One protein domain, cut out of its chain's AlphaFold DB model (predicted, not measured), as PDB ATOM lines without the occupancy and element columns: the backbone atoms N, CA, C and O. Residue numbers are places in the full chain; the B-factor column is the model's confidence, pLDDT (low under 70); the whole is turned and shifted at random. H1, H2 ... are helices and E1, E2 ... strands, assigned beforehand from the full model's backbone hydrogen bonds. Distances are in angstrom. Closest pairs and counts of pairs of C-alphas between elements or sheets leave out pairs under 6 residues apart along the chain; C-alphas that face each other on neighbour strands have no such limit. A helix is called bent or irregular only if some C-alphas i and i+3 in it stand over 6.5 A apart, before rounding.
ATOM      1  N   MET A   7      23.597  -1.303 -30.143       73.62
ATOM      2  CA  MET A   7      24.863  -1.575 -30.849       73.62
ATOM      3  C   MET A   7      24.923  -2.971 -31.482       73.62
ATOM      4  O   MET A   7      25.726  -3.200 -32.389       73.62
ATOM      5  N   ASN A   8      24.106  -3.901 -30.986       72.50
ATOM      6  CA  ASN A   8      23.962  -5.255 -31.522       72.50
ATOM      7  C   ASN A   8      22.737  -5.373 -32.440       72.50
ATOM      8  O   ASN A   8      22.405  -6.473 -32.878       72.50
ATOM      9  N   ASP A   9      22.037  -4.264 -32.688       79.25
ATOM     10  CA  ASP A   9      20.883  -4.251 -33.565       79.25
ATOM     11  C   ASP A   9      21.308  -4.373 -35.027       79.25
ATOM     12  O   ASP A   9      22.237  -3.698 -35.482       79.25
ATOM     13  N   SER A  10      20.575  -5.178 -35.797       69.75
ATOM     14  CA  SER A  10      20.856  -5.368 -37.219       69.75
ATOM     15  C   SER A  10      20.856  -4.063 -38.031       69.75
ATOM     16  O   SER A  10      21.617  -3.940 -38.992       69.75
ATOM     17  N   ASN A  11      20.084  -3.056 -37.605       72.69
ATOM     18  CA  ASN A  11      20.013  -1.740 -38.239       72.69
ATOM     19  C   ASN A  11      21.287  -0.900 -38.031       72.69
ATOM     20  O   ASN A  11      21.558   0.012 -38.823       72.69
ATOM     21  N   PHE A  12      22.091  -1.216 -37.007       72.69
ATOM     22  CA  PHE A  12      23.371  -0.560 -36.721       72.69
ATOM     23  C   PHE A  12      24.517  -1.059 -37.623       72.69
ATOM     24  O   PHE A  12      25.575  -0.428 -37.738       72.69
ATOM     25  N   HIS A  13      24.327  -2.194 -38.294       79.25
ATOM     26  CA  HIS A  13      25.324  -2.762 -39.194       79.25
ATOM     27  C   HIS A  13      25.365  -2.051 -40.556       79.25
ATOM     28  O   HIS A  13      24.484  -1.265 -40.923       79.25
ATOM     29  N   GLY A  14      26.446  -2.285 -41.302       84.00
ATOM     30  CA  GLY A  14      26.736  -1.569 -42.542       84.00
ATOM     31  C   GLY A  14      27.376  -0.207 -42.271       84.00
ATOM     32  O   GLY A  14      28.448  -0.123 -41.672       84.00
ATOM     33  N   TYR A  15      26.730   0.867 -42.724       81.69
ATOM     34  CA  TYR A  15      27.315   2.212 -42.708       81.69
ATOM     35  C   TYR A  15      27.617   2.767 -41.301       81.69
ATOM     36  O   TYR A  15      28.744   3.215 -41.102       81.69
ATOM     37  N   PRO A  16      26.715   2.698 -40.296       80.88
ATOM     38  CA  PRO A  16      27.020   3.212 -38.956       80.88
ATOM     39  C   PRO A  16      28.203   2.485 -38.305       80.88
ATOM     40  O   PRO A  16      29.013   3.100 -37.612       80.88
ATOM     41  N   SER A  17      28.350   1.184 -38.589       84.12
ATOM     42  CA  SER A  17      29.509   0.398 -38.158       84.12
ATOM     43  C   SER A  17      30.803   0.889 -38.810       84.12
ATOM     44  O   SER A  17      31.794   1.061 -38.102       84.12
ATOM     45  N   TRP A  18      30.792   1.173 -40.118       87.69
ATOM     46  CA  TRP A  18      31.937   1.772 -40.815       87.69
ATOM     47  C   TRP A  18      32.348   3.114 -40.207       87.69
ATOM     48  O   TRP A  18      33.519   3.306 -39.891       87.69
ATOM     49  N   GLU A  19      31.395   4.021 -39.987       81.69
ATOM     50  CA  GLU A  19      31.694   5.332 -39.407       81.69
ATOM     51  C   GLU A  19      32.298   5.221 -38.014       81.69
ATOM     52  O   GLU A  19      33.306   5.863 -37.730       81.69
ATOM     53  N   ARG A  20      31.721   4.373 -37.159       82.62
ATOM     54  CA  ARG A  20      32.247   4.120 -35.817       82.62
ATOM     55  C   ARG A  20      33.672   3.584 -35.869       82.62
ATOM     56  O   ARG A  20      34.524   4.016 -35.099       82.62
ATOM     57  N   ASP A  21      33.937   2.641 -36.765       85.00
ATOM     58  CA  ASP A  21      35.253   2.019 -36.884       85.00
ATOM     59  C   ASP A  21      36.316   2.976 -37.428       85.00
ATOM     60  O   ASP A  21      37.472   2.903 -37.010       85.00
ATOM     61  N   LEU A  22      35.930   3.850 -38.360       79.62
ATOM     62  CA  LEU A  22      36.826   4.820 -38.976       79.62
ATOM     63  C   LEU A  22      37.099   6.017 -38.053       79.62
ATOM     64  O   LEU A  22      38.245   6.456 -37.962       79.62
ATOM     65  N   LEU A  23      36.064   6.541 -37.385       75.31
ATOM     66  CA  LEU A  23      36.150   7.728 -36.524       75.31
ATOM     67  C   LEU A  23      36.649   7.398 -35.111       75.31
ATOM     68  O   LEU A  23      37.309   8.223 -34.481       75.31
ATOM     69  N   GLY A  24      36.378   6.194 -34.604       78.31
ATOM     70  CA  GLY A  24      36.830   5.762 -33.284       78.31
ATOM     71  C   GLY A  24      36.368   6.708 -32.173       78.31
ATOM     72  O   GLY A  24      35.177   6.815 -31.903       78.31
ATOM     73  N   ALA A  25      37.317   7.382 -31.519       58.38
ATOM     74  CA  ALA A  25      37.040   8.317 -30.424       58.38
ATOM     75  C   ALA A  25      36.301   9.594 -30.868       58.38
ATOM     76  O   ALA A  25      35.729  10.272 -30.024       58.38
ATOM     77  N   ASP A  26      36.295   9.898 -32.169       66.75
ATOM     78  CA  ASP A  26      35.576  11.039 -32.742       66.75
ATOM     79  C   ASP A  26      34.127  10.679 -33.148       66.75
ATOM     80  O   ASP A  26      33.449  11.464 -33.813       66.75
ATOM     81  N   TYR A  27      33.646   9.478 -32.796       69.25
ATOM     82  CA  TYR A  27      32.248   9.086 -32.988       69.25
ATOM     83  C   TYR A  27      31.364   9.894 -32.027       69.25
ATOM     84  O   TYR A  27      31.618   9.890 -30.827       69.25
ATOM     85  N   GLY A  28      30.385  10.633 -32.562       71.31
ATOM     86  CA  GLY A  28      29.664  11.693 -31.841       71.31
ATOM     87  C   GLY A  28      28.972  11.250 -30.544       71.31
ATOM     88  O   GLY A  28      28.800  10.064 -30.284       71.31
ATOM     89  N   ASP A  29      28.540  12.215 -29.732       77.06
ATOM     90  CA  ASP A  29      27.998  11.957 -28.385       77.06
ATOM     91  C   ASP A  29      26.621  11.269 -28.398       77.06
ATOM     92  O   ASP A  29      26.234  10.608 -27.436       77.06
ATOM     93  N   TYR A  30      25.863  11.423 -29.489       81.50
ATOM     94  CA  TYR A  30      24.509  10.890 -29.622       81.50
ATOM     95  C   TYR A  30      24.301  10.208 -30.967       81.50
ATOM     96  O   TYR A  30      24.888  10.600 -31.975       81.50
ATOM     97  N   VAL A  31      23.387   9.241 -31.006       82.31
ATOM     98  CA  VAL A  31      22.897   8.622 -32.239       82.31
ATOM     99  C   VAL A  31      21.395   8.872 -32.379       82.31
ATOM    100  O   VAL A  31      20.644   8.579 -31.448       82.31
ATOM    101  N   PRO A  32      20.928   9.406 -33.519       86.12
ATOM    102  CA  PRO A  32      19.510   9.465 -33.829       86.12
ATOM    103  C   PRO A  32      18.971   8.053 -34.092       86.12
ATOM    104  O   PRO A  32      19.479   7.329 -34.952       86.12
ATOM    105  N   ILE A  33      17.926   7.674 -33.365       89.44
ATOM    106  CA  ILE A  33      17.228   6.397 -33.498       89.44
ATOM    107  C   ILE A  33      15.764   6.687 -33.829       89.44
ATOM    108  O   ILE A  33      15.062   7.380 -33.093       89.44
ATOM    109  N   PHE A  34      15.300   6.144 -34.948       92.00
ATOM    110  CA  PHE A  34      13.892   6.154 -35.320       92.00
ATOM    111  C   PHE A  34      13.233   4.916 -34.731       92.00
ATOM    112  O   PHE A  34      13.682   3.794 -34.990       92.00
ATOM    113  N   VAL A  35      12.187   5.126 -33.936       93.81
ATOM    114  CA  VAL A  35      11.533   4.074 -33.157       93.81
ATOM    115  C   VAL A  35      10.034   4.013 -33.415       93.81
ATOM    116  O   VAL A  35       9.388   5.039 -33.647       93.81
ATOM    117  N   ASP A  36       9.492   2.805 -33.317       94.38
ATOM    118  CA  ASP A  36       8.079   2.562 -33.048       94.38
ATOM    119  C   ASP A  36       7.847   2.558 -31.539       94.38
ATOM    120  O   ASP A  36       8.541   1.866 -30.796       94.38
ATOM    121  N   ILE A  37       6.870   3.336 -31.092       95.31
ATOM    122  CA  ILE A  37       6.398   3.406 -29.714       95.31
ATOM    123  C   ILE A  37       5.165   2.521 -29.614       95.31
ATOM    124  O   ILE A  37       4.151   2.807 -30.251       95.31
ATOM    125  N   PHE A  38       5.240   1.490 -28.785       95.25
ATOM    126  CA  PHE A  38       4.118   0.631 -28.429       95.25
ATOM    127  C   PHE A  38       3.621   0.936 -27.013       95.25
ATOM    128  O   PHE A  38       4.255   1.660 -26.238       95.25
ATOM    129  N   ALA A  39       2.471   0.362 -26.660       93.69
ATOM    130  CA  ALA A  39       2.043   0.314 -25.270       93.69
ATOM    131  C   ALA A  39       3.026  -0.549 -24.447       93.69
ATOM    132  O   ALA A  39       3.350  -1.662 -24.874       93.69
ATOM    133  N   PRO A  40       3.493  -0.080 -23.277       93.50
ATOM    134  CA  PRO A  40       4.273  -0.909 -22.371       93.50
ATOM    135  C   PRO A  40       3.408  -2.038 -21.797       93.50
ATOM    136  O   PRO A  40       2.176  -1.979 -21.829       93.50
ATOM    137  N   GLU A  41       4.046  -3.078 -21.258       92.00
ATOM    138  CA  GLU A  41       3.337  -4.227 -20.689       92.00
ATOM    139  C   GLU A  41       2.350  -3.785 -19.594       92.00
ATOM    140  O   GLU A  41       2.727  -3.165 -18.600       92.00
ATOM    141  N   GLY A  42       1.062  -4.084 -19.794       90.56
ATOM    142  CA  GLY A  42      -0.012  -3.691 -18.875       90.56
ATOM    143  C   GLY A  42      -0.397  -2.205 -18.907       90.56
ATOM    144  O   GLY A  42      -1.216  -1.792 -18.087       90.56
ATOM    145  N   GLY A  43       0.164  -1.414 -19.827       91.56
ATOM    146  CA  GLY A  43      -0.134   0.006 -20.006       91.56
ATOM    147  C   GLY A  43      -0.821   0.328 -21.334       91.56
ATOM    148  O   GLY A  43      -1.320  -0.538 -22.051       91.56
ATOM    149  N   THR A  44      -0.854   1.617 -21.653       93.06
ATOM    150  CA  THR A  44      -1.445   2.185 -22.868       93.06
ATOM    151  C   THR A  44      -0.376   2.811 -23.757       93.06
ATOM    152  O   THR A  44       0.720   3.140 -23.309       93.06
ATOM    153  N   LEU A  45      -0.705   3.073 -25.022       93.19
ATOM    154  CA  LEU A  45       0.191   3.821 -25.908       93.19
ATOM    155  C   LEU A  45       0.534   5.219 -25.352       93.19
ATOM    156  O   LEU A  45       1.645   5.705 -25.545       93.19
ATOM    157  N   SER A  46      -0.383   5.839 -24.599       93.19
ATOM    158  CA  SER A  46      -0.109   7.110 -23.915       93.19
ATOM    159  C   SER A  46       0.992   6.971 -22.864       93.19
ATOM    160  O   SER A  46       1.841   7.853 -22.760       93.19
ATOM    161  N   ASP A  47       1.031   5.852 -22.136       93.62
ATOM    162  CA  ASP A  47       2.106   5.558 -21.179       93.62
ATOM    163  C   ASP A  47       3.446   5.368 -21.902       93.62
ATOM    164  O   ASP A  47       4.473   5.874 -21.447       93.62
ATOM    165  N   GLY A  48       3.429   4.728 -23.077       93.88
ATOM    166  CA  GLY A  48       4.598   4.612 -23.952       93.88
ATOM    167  C   GLY A  48       5.147   5.977 -24.379       93.88
ATOM    168  O   GLY A  48       6.348   6.218 -24.289       93.88
ATOM    169  N   ILE A  49       4.282   6.918 -24.763       94.12
ATOM    170  CA  ILE A  49       4.698   8.280 -25.140       94.12
ATOM    171  C   ILE A  49       5.212   9.068 -23.935       94.12
ATOM    172  O   ILE A  49       6.264   9.702 -24.024       94.12
ATOM    173  N   ASN A  50       4.498   9.025 -22.807       93.56
ATOM    174  CA  ASN A  50       4.918   9.719 -21.590       93.56
ATOM    175  C   ASN A  50       6.280   9.208 -21.109       93.56
ATOM    176  O   ASN A  50       7.117  10.008 -20.709       93.56
ATOM    177  N   SER A  51       6.567   7.912 -21.268       93.00
ATOM    178  CA  SER A  51       7.886   7.361 -20.937       93.00
ATOM    179  C   SER A  51       9.040   7.986 -21.732       93.00
ATOM    180  O   SER A  51      10.156   8.009 -21.226       93.00
ATOM    181  N   ILE A  52       8.791   8.490 -22.948       92.38
ATOM    182  CA  ILE A  52       9.780   9.237 -23.738       92.38
ATOM    183  C   ILE A  52       9.840  10.685 -23.259       92.38
ATOM    184  O   ILE A  52      10.928  11.203 -23.024       92.38
ATOM    185  N   LEU A  53       8.679  11.335 -23.119       90.56
ATOM    186  CA  LEU A  53       8.579  12.745 -22.724       90.56
ATOM    187  C   LEU A  53       9.198  13.021 -21.345       90.56
ATOM    188  O   LEU A  53       9.763  14.095 -21.142       90.56
ATOM    189  N   ASP A  54       9.102  12.053 -20.435       90.50
ATOM    190  CA  ASP A  54       9.546  12.158 -19.045       90.50
ATOM    191  C   ASP A  54      10.923  11.497 -18.804       90.50
ATOM    192  O   ASP A  54      11.386  11.430 -17.667       90.50
ATOM    193  N   SER A  55      11.583  10.972 -19.844       87.75
ATOM    194  CA  SER A  55      12.849  10.240 -19.700       87.75
ATOM    195  C   SER A  55      14.047  11.163 -19.514       87.75
ATOM    196  O   SER A  55      14.340  11.941 -20.407       87.75
ATOM    197  N   ASP A  56      14.851  10.981 -18.466       83.75
ATOM    198  CA  ASP A  56      16.122  11.714 -18.300       83.75
ATOM    199  C   ASP A  56      17.246  11.259 -19.259       83.75
ATOM    200  O   ASP A  56      18.296  11.897 -19.333       83.75
ATOM    201  N   VAL A  57      17.050  10.143 -19.974       84.38
ATOM    202  CA  VAL A  57      18.053   9.535 -20.874       84.38
ATOM    203  C   VAL A  57      17.666   9.694 -22.340       84.38
ATOM    204  O   VAL A  57      18.530   9.883 -23.193       84.38
ATOM    205  N   ILE A  58      16.372   9.585 -22.652       87.25
ATOM    206  CA  ILE A  58      15.890   9.751 -24.018       87.25
ATOM    207  C   ILE A  58      15.795  11.233 -24.315       87.25
ATOM    208  O   ILE A  58      15.072  11.985 -23.665       87.25
ATOM    209  N   HIS A  59      16.494  11.637 -25.361       84.25
ATOM    210  CA  HIS A  59      16.509  13.015 -25.781       84.25
ATOM    211  C   HIS A  59      15.710  13.200 -27.067       84.25
ATOM    212  O   HIS A  59      15.852  12.434 -28.015       84.25
ATOM    213  N   ILE A  60      14.885  14.239 -27.129       82.69
ATOM    214  CA  ILE A  60      14.068  14.571 -28.301       82.69
ATOM    215  C   ILE A  60      14.102  16.076 -28.566       82.69
ATOM    216  O   ILE A  60      14.378  16.876 -27.672       82.69
ATOM    217  N   SER A  61      13.848  16.472 -29.814       77.00
ATOM    218  CA  SER A  61      13.762  17.890 -30.178       77.00
ATOM    219  C   SER A  61      12.449  18.508 -29.684       77.00
ATOM    220  O   SER A  61      11.454  17.807 -29.496       77.00
ATOM    221  N   GLN A  62      12.396  19.837 -29.552       75.25
ATOM    222  CA  GLN A  62      11.147  20.525 -29.195       75.25
ATOM    223  C   GLN A  62      10.024  20.264 -30.214       75.25
ATOM    224  O   GLN A  62       8.869  20.105 -29.827       75.25
ATOM    225  N   ALA A  63      10.345  20.173 -31.508       74.56
ATOM    226  CA  ALA A  63       9.358  19.841 -32.537       74.56
ATOM    227  C   ALA A  63       8.767  18.434 -32.333       74.56
ATOM    228  O   ALA A  63       7.569  18.225 -32.540       74.56
ATOM    229  N   GLU A  64       9.586  17.483 -31.883       84.38
ATOM    230  CA  GLU A  64       9.127  16.132 -31.564       84.38
ATOM    231  C   GLU A  64       8.295  16.112 -30.274       84.38
ATOM    232  O   GLU A  64       7.230  15.498 -30.253       84.38
ATOM    233  N   VAL A  65       8.684  16.873 -29.241       84.25
ATOM    234  CA  VAL A  65       7.860  17.089 -28.032       84.25
ATOM    235  C   VAL A  65       6.478  17.633 -28.403       84.25
ATOM    236  O   VAL A  65       5.457  17.123 -27.936       84.25
ATOM    237  N   ASP A  66       6.425  18.665 -29.248       80.81
ATOM    238  CA  ASP A  66       5.173  19.290 -29.686       80.81
ATOM    239  C   ASP A  66       4.291  18.298 -30.457       80.81
ATOM    240  O   ASP A  66       3.068  18.270 -30.268       80.81
ATOM    241  N   THR A  67       4.916  17.456 -31.283       85.38
ATOM    242  CA  THR A  67       4.251  16.395 -32.046       85.38
ATOM    243  C   THR A  67       3.672  15.331 -31.126       85.38
ATOM    244  O   THR A  67       2.473  15.068 -31.187       85.38
ATOM    245  N   LEU A  68       4.475  14.770 -30.220       89.69
ATOM    246  CA  LEU A  68       4.036  13.739 -29.276       89.69
ATOM    247  C   LEU A  68       2.925  14.250 -28.351       89.69
ATOM    248  O   LEU A  68       1.929  13.563 -28.133       89.69
ATOM    249  N   ARG A  69       3.018  15.499 -27.877       88.69
ATOM    250  CA  ARG A  69       1.942  16.135 -27.098       88.69
ATOM    251  C   ARG A  69       0.671  16.354 -27.912       88.69
ATOM    252  O   ARG A  69      -0.416  16.369 -27.336       88.69
ATOM    253  N   ARG A  70       0.775  16.580 -29.226       86.69
ATOM    254  CA  ARG A  70      -0.394  16.646 -30.111       86.69
ATOM    255  C   ARG A  70      -1.008  15.267 -30.291       86.69
ATOM    256  O   ARG A  70      -2.211  15.155 -30.103       86.69
ATOM    257  N   GLU A  71      -0.206  14.246 -30.566       89.44
ATOM    258  CA  GLU A  71      -0.668  12.857 -30.673       89.44
ATOM    259  C   GLU A  71      -1.391  12.407 -29.398       89.44
ATOM    260  O   GLU A  71      -2.509  11.917 -29.485       89.44
ATOM    261  N   LEU A  72      -0.845  12.692 -28.208       89.31
ATOM    262  CA  LEU A  72      -1.502  12.394 -26.924       89.31
ATOM    263  C   LEU A  72      -2.920  12.969 -26.805       89.31
ATOM    264  O   LEU A  72      -3.788  12.342 -26.202       89.31
ATOM    265  N   ARG A  73      -3.177  14.151 -27.379       85.44
ATOM    266  CA  ARG A  73      -4.524  14.741 -27.383       85.44
ATOM    267  C   ARG A  73      -5.479  14.000 -28.319       85.44
ATOM    268  O   ARG A  73      -6.652  13.902 -27.993       85.44
ATOM    269  N   TYR A  74      -4.987  13.490 -29.448       81.50
ATOM    270  CA  TYR A  74      -5.792  12.781 -30.451       81.50
ATOM    271  C   TYR A  74      -5.959  11.286 -30.150       81.50
ATOM    272  O   TYR A  74      -6.935  10.681 -30.583       81.50
ATOM    273  N   LEU A  75      -5.056  10.685 -29.374       82.38
ATOM    274  CA  LEU A  75      -5.160   9.286 -28.944       82.38
ATOM    275  C   LEU A  75      -6.397   9.000 -28.089       82.38
ATOM    276  O   LEU A  75      -6.799   7.848 -27.973       82.38
ATOM    277  N   GLN A  76      -7.025  10.030 -27.519       66.06
ATOM    278  CA  GLN A  76      -8.306   9.881 -26.826       66.06
ATOM    279  C   GLN A  76      -9.442   9.463 -27.782       66.06
ATOM    280  O   GLN A  76     -10.407   8.852 -27.328       66.06
ATOM    281  N   ASP A  77      -9.283   9.712 -29.089       55.59
ATOM    282  CA  ASP A  77     -10.298   9.500 -30.128       55.59
ATOM    283  C   ASP A  77      -9.907   8.432 -31.176       55.59
ATOM    284  O   ASP A  77     -10.706   8.113 -32.058       55.59
ATOM    285  N   ALA A  78      -8.695   7.863 -31.106       66.06
ATOM    286  CA  ALA A  78      -8.163   6.941 -32.115       66.06
ATOM    287  C   ALA A  78      -7.495   5.702 -31.496       66.06
ATOM    288  O   ALA A  78      -6.631   5.815 -30.630       66.06
ATOM    289  N   SER A  79      -7.834   4.509 -31.999       74.75
ATOM    290  CA  SER A  79      -7.112   3.273 -31.680       74.75
ATOM    291  C   SER A  79      -5.905   3.122 -32.608       74.75
ATOM    292  O   SER A  79      -6.061   2.749 -33.772       74.75
ATOM    293  N   LEU A  80      -4.713   3.432 -32.102       84.56
ATOM    294  CA  LEU A  80      -3.447   3.175 -32.786       84.56
ATOM    295  C   LEU A  80      -2.673   2.092 -32.039       84.56
ATOM    296  O   LEU A  80      -2.565   2.149 -30.816       84.56
ATOM    297  N   ASP A  81      -2.104   1.147 -32.787       86.25
ATOM    298  CA  ASP A  81      -1.262   0.087 -32.220       86.25
ATOM    299  C   ASP A  81       0.138   0.607 -31.858       86.25
ATOM    300  O   ASP A  81       0.752   0.142 -30.898       86.25
ATOM    301  N   SER A  82       0.641   1.588 -32.615       92.38
ATOM    302  CA  SER A  82       1.935   2.229 -32.380       92.38
ATOM    303  C   SER A  82       2.006   3.653 -32.940       92.38
ATOM    304  O   SER A  82       1.145   4.091 -33.710       92.38
ATOM    305  N   LEU A  83       3.048   4.387 -32.541       93.00
ATOM    306  CA  LEU A  83       3.404   5.697 -33.089       93.00
ATOM    307  C   LEU A  83       4.898   5.796 -33.363       93.00
ATOM    308  O   LEU A  83       5.709   5.298 -32.598       93.00
ATOM    309  N   HIS A  84       5.268   6.524 -34.408       93.19
ATOM    310  CA  HIS A  84       6.670   6.657 -34.803       93.19
ATOM    311  C   HIS A  84       7.292   7.935 -34.243       93.19
ATOM    312  O   HIS A  84       6.695   9.015 -34.368       93.19
ATOM    313  N   SER A  85       8.507   7.834 -33.707       92.44
ATOM    314  CA  SER A  85       9.247   8.967 -33.149       92.44
ATOM    315  C   SER A  85      10.734   8.924 -33.487       92.44
ATOM    316  O   SER A  85      11.283   7.873 -33.816       92.44
ATOM    317  N   LEU A  86      11.371  10.092 -33.433       90.38
ATOM    318  CA  LEU A  86      12.817  10.250 -33.539       90.38
ATOM    319  C   LEU A  86      13.378  10.622 -32.169       90.38
ATOM    320  O   LEU A  86      13.086  11.702 -31.653       90.38
ATOM    321  N   ILE A  87      14.234   9.757 -31.636       89.31
ATOM    322  CA  ILE A  87      14.952   9.978 -30.385       89.31
ATOM    323  C   ILE A  87      16.454  10.113 -30.633       89.31
ATOM    324  O   ILE A  87      16.976   9.636 -31.635       89.31
ATOM    325  N   TYR A  88      17.160  10.741 -29.705       86.75
ATOM    326  CA  TYR A  88      18.614  10.812 -29.660       86.75
ATOM    327  C   TYR A  88      19.085  10.026 -28.442       86.75
ATOM    328  O   TYR A  88      18.711  10.331 -27.308       86.75
ATOM    329  N   TRP A  89      19.882   8.994 -28.693       85.44
ATOM    330  CA  TRP A  89      20.385   8.085 -27.673       85.44
ATOM    331  C   TRP A  89      21.884   8.318 -27.448       85.44
ATOM    332  O   TRP A  89      22.611   8.400 -28.441       85.44
ATOM    333  N   PRO A  90      22.374   8.448 -26.201       84.12
ATOM    334  CA  PRO A  90      23.796   8.687 -25.959       84.12
ATOM    335  C   PRO A  90      24.655   7.494 -26.407       84.12
ATOM    336  O   PRO A  90      24.312   6.338 -26.141       84.12
ATOM    337  N   THR A  91      25.781   7.753 -27.080       79.94
ATOM    338  CA  THR A  91      26.662   6.693 -27.613       79.94
ATOM    339  C   THR A  91      27.379   5.893 -26.529       79.94
ATOM    340  O   THR A  91      27.704   4.726 -26.747       79.94
ATOM    341  N   ASP A  92      27.609   6.490 -25.361       80.31
ATOM    342  CA  ASP A  92      28.234   5.852 -24.202       80.31
ATOM    343  C   ASP A  92      27.235   5.088 -23.314       80.31
ATOM    344  O   ASP A  92      27.639   4.338 -22.415       80.31
ATOM    345  N   HIS A  93      25.933   5.224 -23.580       80.94
ATOM    346  CA  HIS A  93      24.894   4.591 -22.785       80.94
ATOM    347  C   HIS A  93      24.766   3.099 -23.119       80.94
ATOM    348  O   HIS A  93      24.364   2.707 -24.218       80.94
ATOM    349  N   GLN A  94      25.102   2.255 -22.140       74.25
ATOM    350  CA  GLN A  94      25.185   0.797 -22.306       74.25
ATOM    351  C   GLN A  94      23.875   0.046 -22.031       74.25
ATOM    352  O   GLN A  94      23.790  -1.144 -22.337       74.25
ATOM    353  N   GLN A  95      22.872   0.694 -21.429       78.94
ATOM    354  CA  GLN A  95      21.579   0.047 -21.194       78.94
ATOM    355  C   GLN A  95      20.824  -0.135 -22.521       78.94
ATOM    356  O   GLN A  95      20.975   0.683 -23.434       78.94
ATOM    357  N   PRO A  96      20.017  -1.200 -22.644       81.44
ATOM    358  CA  PRO A  96      19.142  -1.394 -23.792       81.44
ATOM    359  C   PRO A  96      18.053  -0.314 -23.848       81.44
ATOM    360  O   PRO A  96      17.716   0.298 -22.831       81.44
ATOM    361  N   LEU A  97      17.469  -0.122 -25.032       86.50
ATOM    362  CA  LEU A  97      16.252   0.679 -25.155       86.50
ATOM    363  C   LEU A  97      15.103   0.028 -24.356       86.50
ATOM    364  O   LEU A  97      15.074  -1.204 -24.233       86.50
ATOM    365  N   PRO A  98      14.155   0.824 -23.823       90.06
ATOM    366  CA  PRO A  98      12.928   0.295 -23.234       90.06
ATOM    367  C   PRO A  98      12.212  -0.685 -24.177       90.06
ATOM    368  O   PRO A  98      12.141  -0.436 -25.376       90.06
ATOM    369  N   GLU A  99      11.653  -1.781 -23.645       89.75
ATOM    370  CA  GLU A  99      11.090  -2.874 -24.466       89.75
ATOM    371  C   GLU A  99       9.911  -2.454 -25.357       89.75
ATOM    372  O   GLU A  99       9.652  -3.089 -26.375       89.75
ATOM    373  N   HIS A 100       9.197  -1.386 -24.996       92.69
ATOM    374  CA  HIS A 100       8.098  -0.836 -25.793       92.69
ATOM    375  C   HIS A 100       8.564   0.093 -26.922       92.69
ATOM    376  O   HIS A 100       7.722   0.658 -27.618       92.69
ATOM    377  N   LEU A 101       9.879   0.268 -27.099       93.88
ATOM    378  CA  LEU A 101      10.481   0.990 -28.216       93.88
ATOM    379  C   LEU A 101      11.173   0.005 -29.156       93.88
ATOM    380  O   LEU A 101      12.171  -0.616 -28.791       93.88
ATOM    381  N   GLN A 102      10.683  -0.102 -30.388       91.50
ATOM    382  CA  GLN A 102      11.300  -0.944 -31.410       91.50
ATOM    383  C   GLN A 102      12.098  -0.088 -32.393       91.50
ATOM    384  O   GLN A 102      11.580   0.872 -32.959       91.50
ATOM    385  N   ILE A 103      13.363  -0.445 -32.619       90.12
ATOM    386  CA  ILE A 103      14.235   0.261 -33.565       90.12
ATOM    387  C   ILE A 103      13.779  -0.009 -35.003       90.12
ATOM    388  O   ILE A 103      13.703  -1.160 -35.432       90.12
ATOM    389  N   ARG A 104      13.562   1.064 -35.773       87.88
ATOM    390  CA  ARG A 104      13.359   1.005 -37.231       87.88
ATOM    391  C   ARG A 104      14.595   1.388 -38.019       87.88
ATOM    392  O   ARG A 104      14.848   0.836 -39.083       87.88
ATOM    393  N   HIS A 105      15.323   2.390 -37.537       87.56
ATOM    394  CA  HIS A 105      16.504   2.900 -38.213       87.56
ATOM    395  C   HIS A 105      17.430   3.593 -37.227       87.56
ATOM    396  O   HIS A 105      16.976   4.267 -36.301       87.56
ATOM    397  N   ILE A 106      18.731   3.461 -37.466       86.06
ATOM    398  CA  ILE A 106      19.766   4.148 -36.704       86.06
ATOM    399  C   ILE A 106      20.560   5.010 -37.679       86.06
ATOM    400  O   ILE A 106      21.148   4.498 -38.639       86.06
ATOM    401  N   GLY A 107      20.534   6.318 -37.443       81.00
ATOM    402  CA  GLY A 107      21.261   7.285 -38.248       81.00
ATOM    403  C   GLY A 107      22.729   7.411 -37.844       81.00
ATOM    404  O   GLY A 107      23.234   6.691 -36.984       81.00
TER     405      GLY A 107
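What this domain is: This is residues 7 to 107 of the 633 residues of the protein "Subtilase family protein" of Monaibacterium marinum (UniProt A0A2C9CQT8). A strongly twisted sheet of three strands forms the body, with a helical hairpin, H2 and H3, packed on it. H2 runs along the sheet and H3 packs on its edge strand E2, while H1 extends from the body at the other end of the long axis, where its residues 21 to 26 stick out. The printed part has 101 residues, with three named helices and three named strands in the order H1, E1, H2, H3, E2, E3. The sheet's order is E2, E1, E3, all antiparallel, and the class is mixed, helices and strands. The whole is compact, with a radius of gyration of the C-alphas of 14.7 A, yet elongated in outline, spanning 48 by 25 by 20 A.

Where its parts are: H1 is residues 15 to 26, from C-alpha 15 at (27.315, 2.212, -42.708), 15.7 A long; it is irregular, with C-alphas 22 and 25 9.2 A apart. E1, residues 30 to 38, is 22.9 A long and bends by 55 degrees at residue 34. H2 is residues 45 to 53, 12.7 A. H3, residues 62 to 74, is 18.7 A long and ends with C-alpha 74 at (-5.792, 12.781, -30.451). E2, residues 82 to 90, is 23.7 A long and bends by 56 degrees at residue 86. E3, residues 101 to 106, is 13.0 A long and ends with C-alpha 106 at (19.766, 4.148, -36.704).

How they stand to each other: E1 is the inner strand. E1 and E2 are antiparallel at 155 degrees, with N 37 and O 83 2.7 A apart and N 31 and O 89 2.8 A apart, within hydrogen-bond range. E1 and E3 are antiparallel at 139 degrees, with N 104 and O 34 2.8 A apart. H2 and H3 are on one face of the sheet, two layers, one of strands and one of helices. H2 lies over E1 at a height over the sheet of 8.7 A and runs along the strands, at 2 degrees to E1 on the local plane; the closest C-alphas of the two are those of Phe 38 and Leu 45, 5.7 A apart. H2 and H3 touch and form a hairpin, at a shallow tilt of 21 degrees, opposite ways; their closest C-alphas, of Ser 46 and Leu 72, are 6.2 A apart. The closest C-alphas of H3 and E2, of Glu 64 and Leu 86, are 7.2 A apart. H1 is not on the sheet, and it is apart from H2, H3 and E2. Of the O i to N i+4 pairs, 6 of 8 are within hydrogen-bond range in H1, 4 of 5 in H2 and 8 of 9 in H3.

The domain as a whole: The two C-alphas farthest apart, of Leu 22 and Asp 77, are 48.2 A apart. The printed part has no cut and no long link; the link from H1 to E1 is tight. Mean pLDDT of the printed part is 84.3, and it is under 70 at residue 10, residues 25 to 27 and residues 76 to 78.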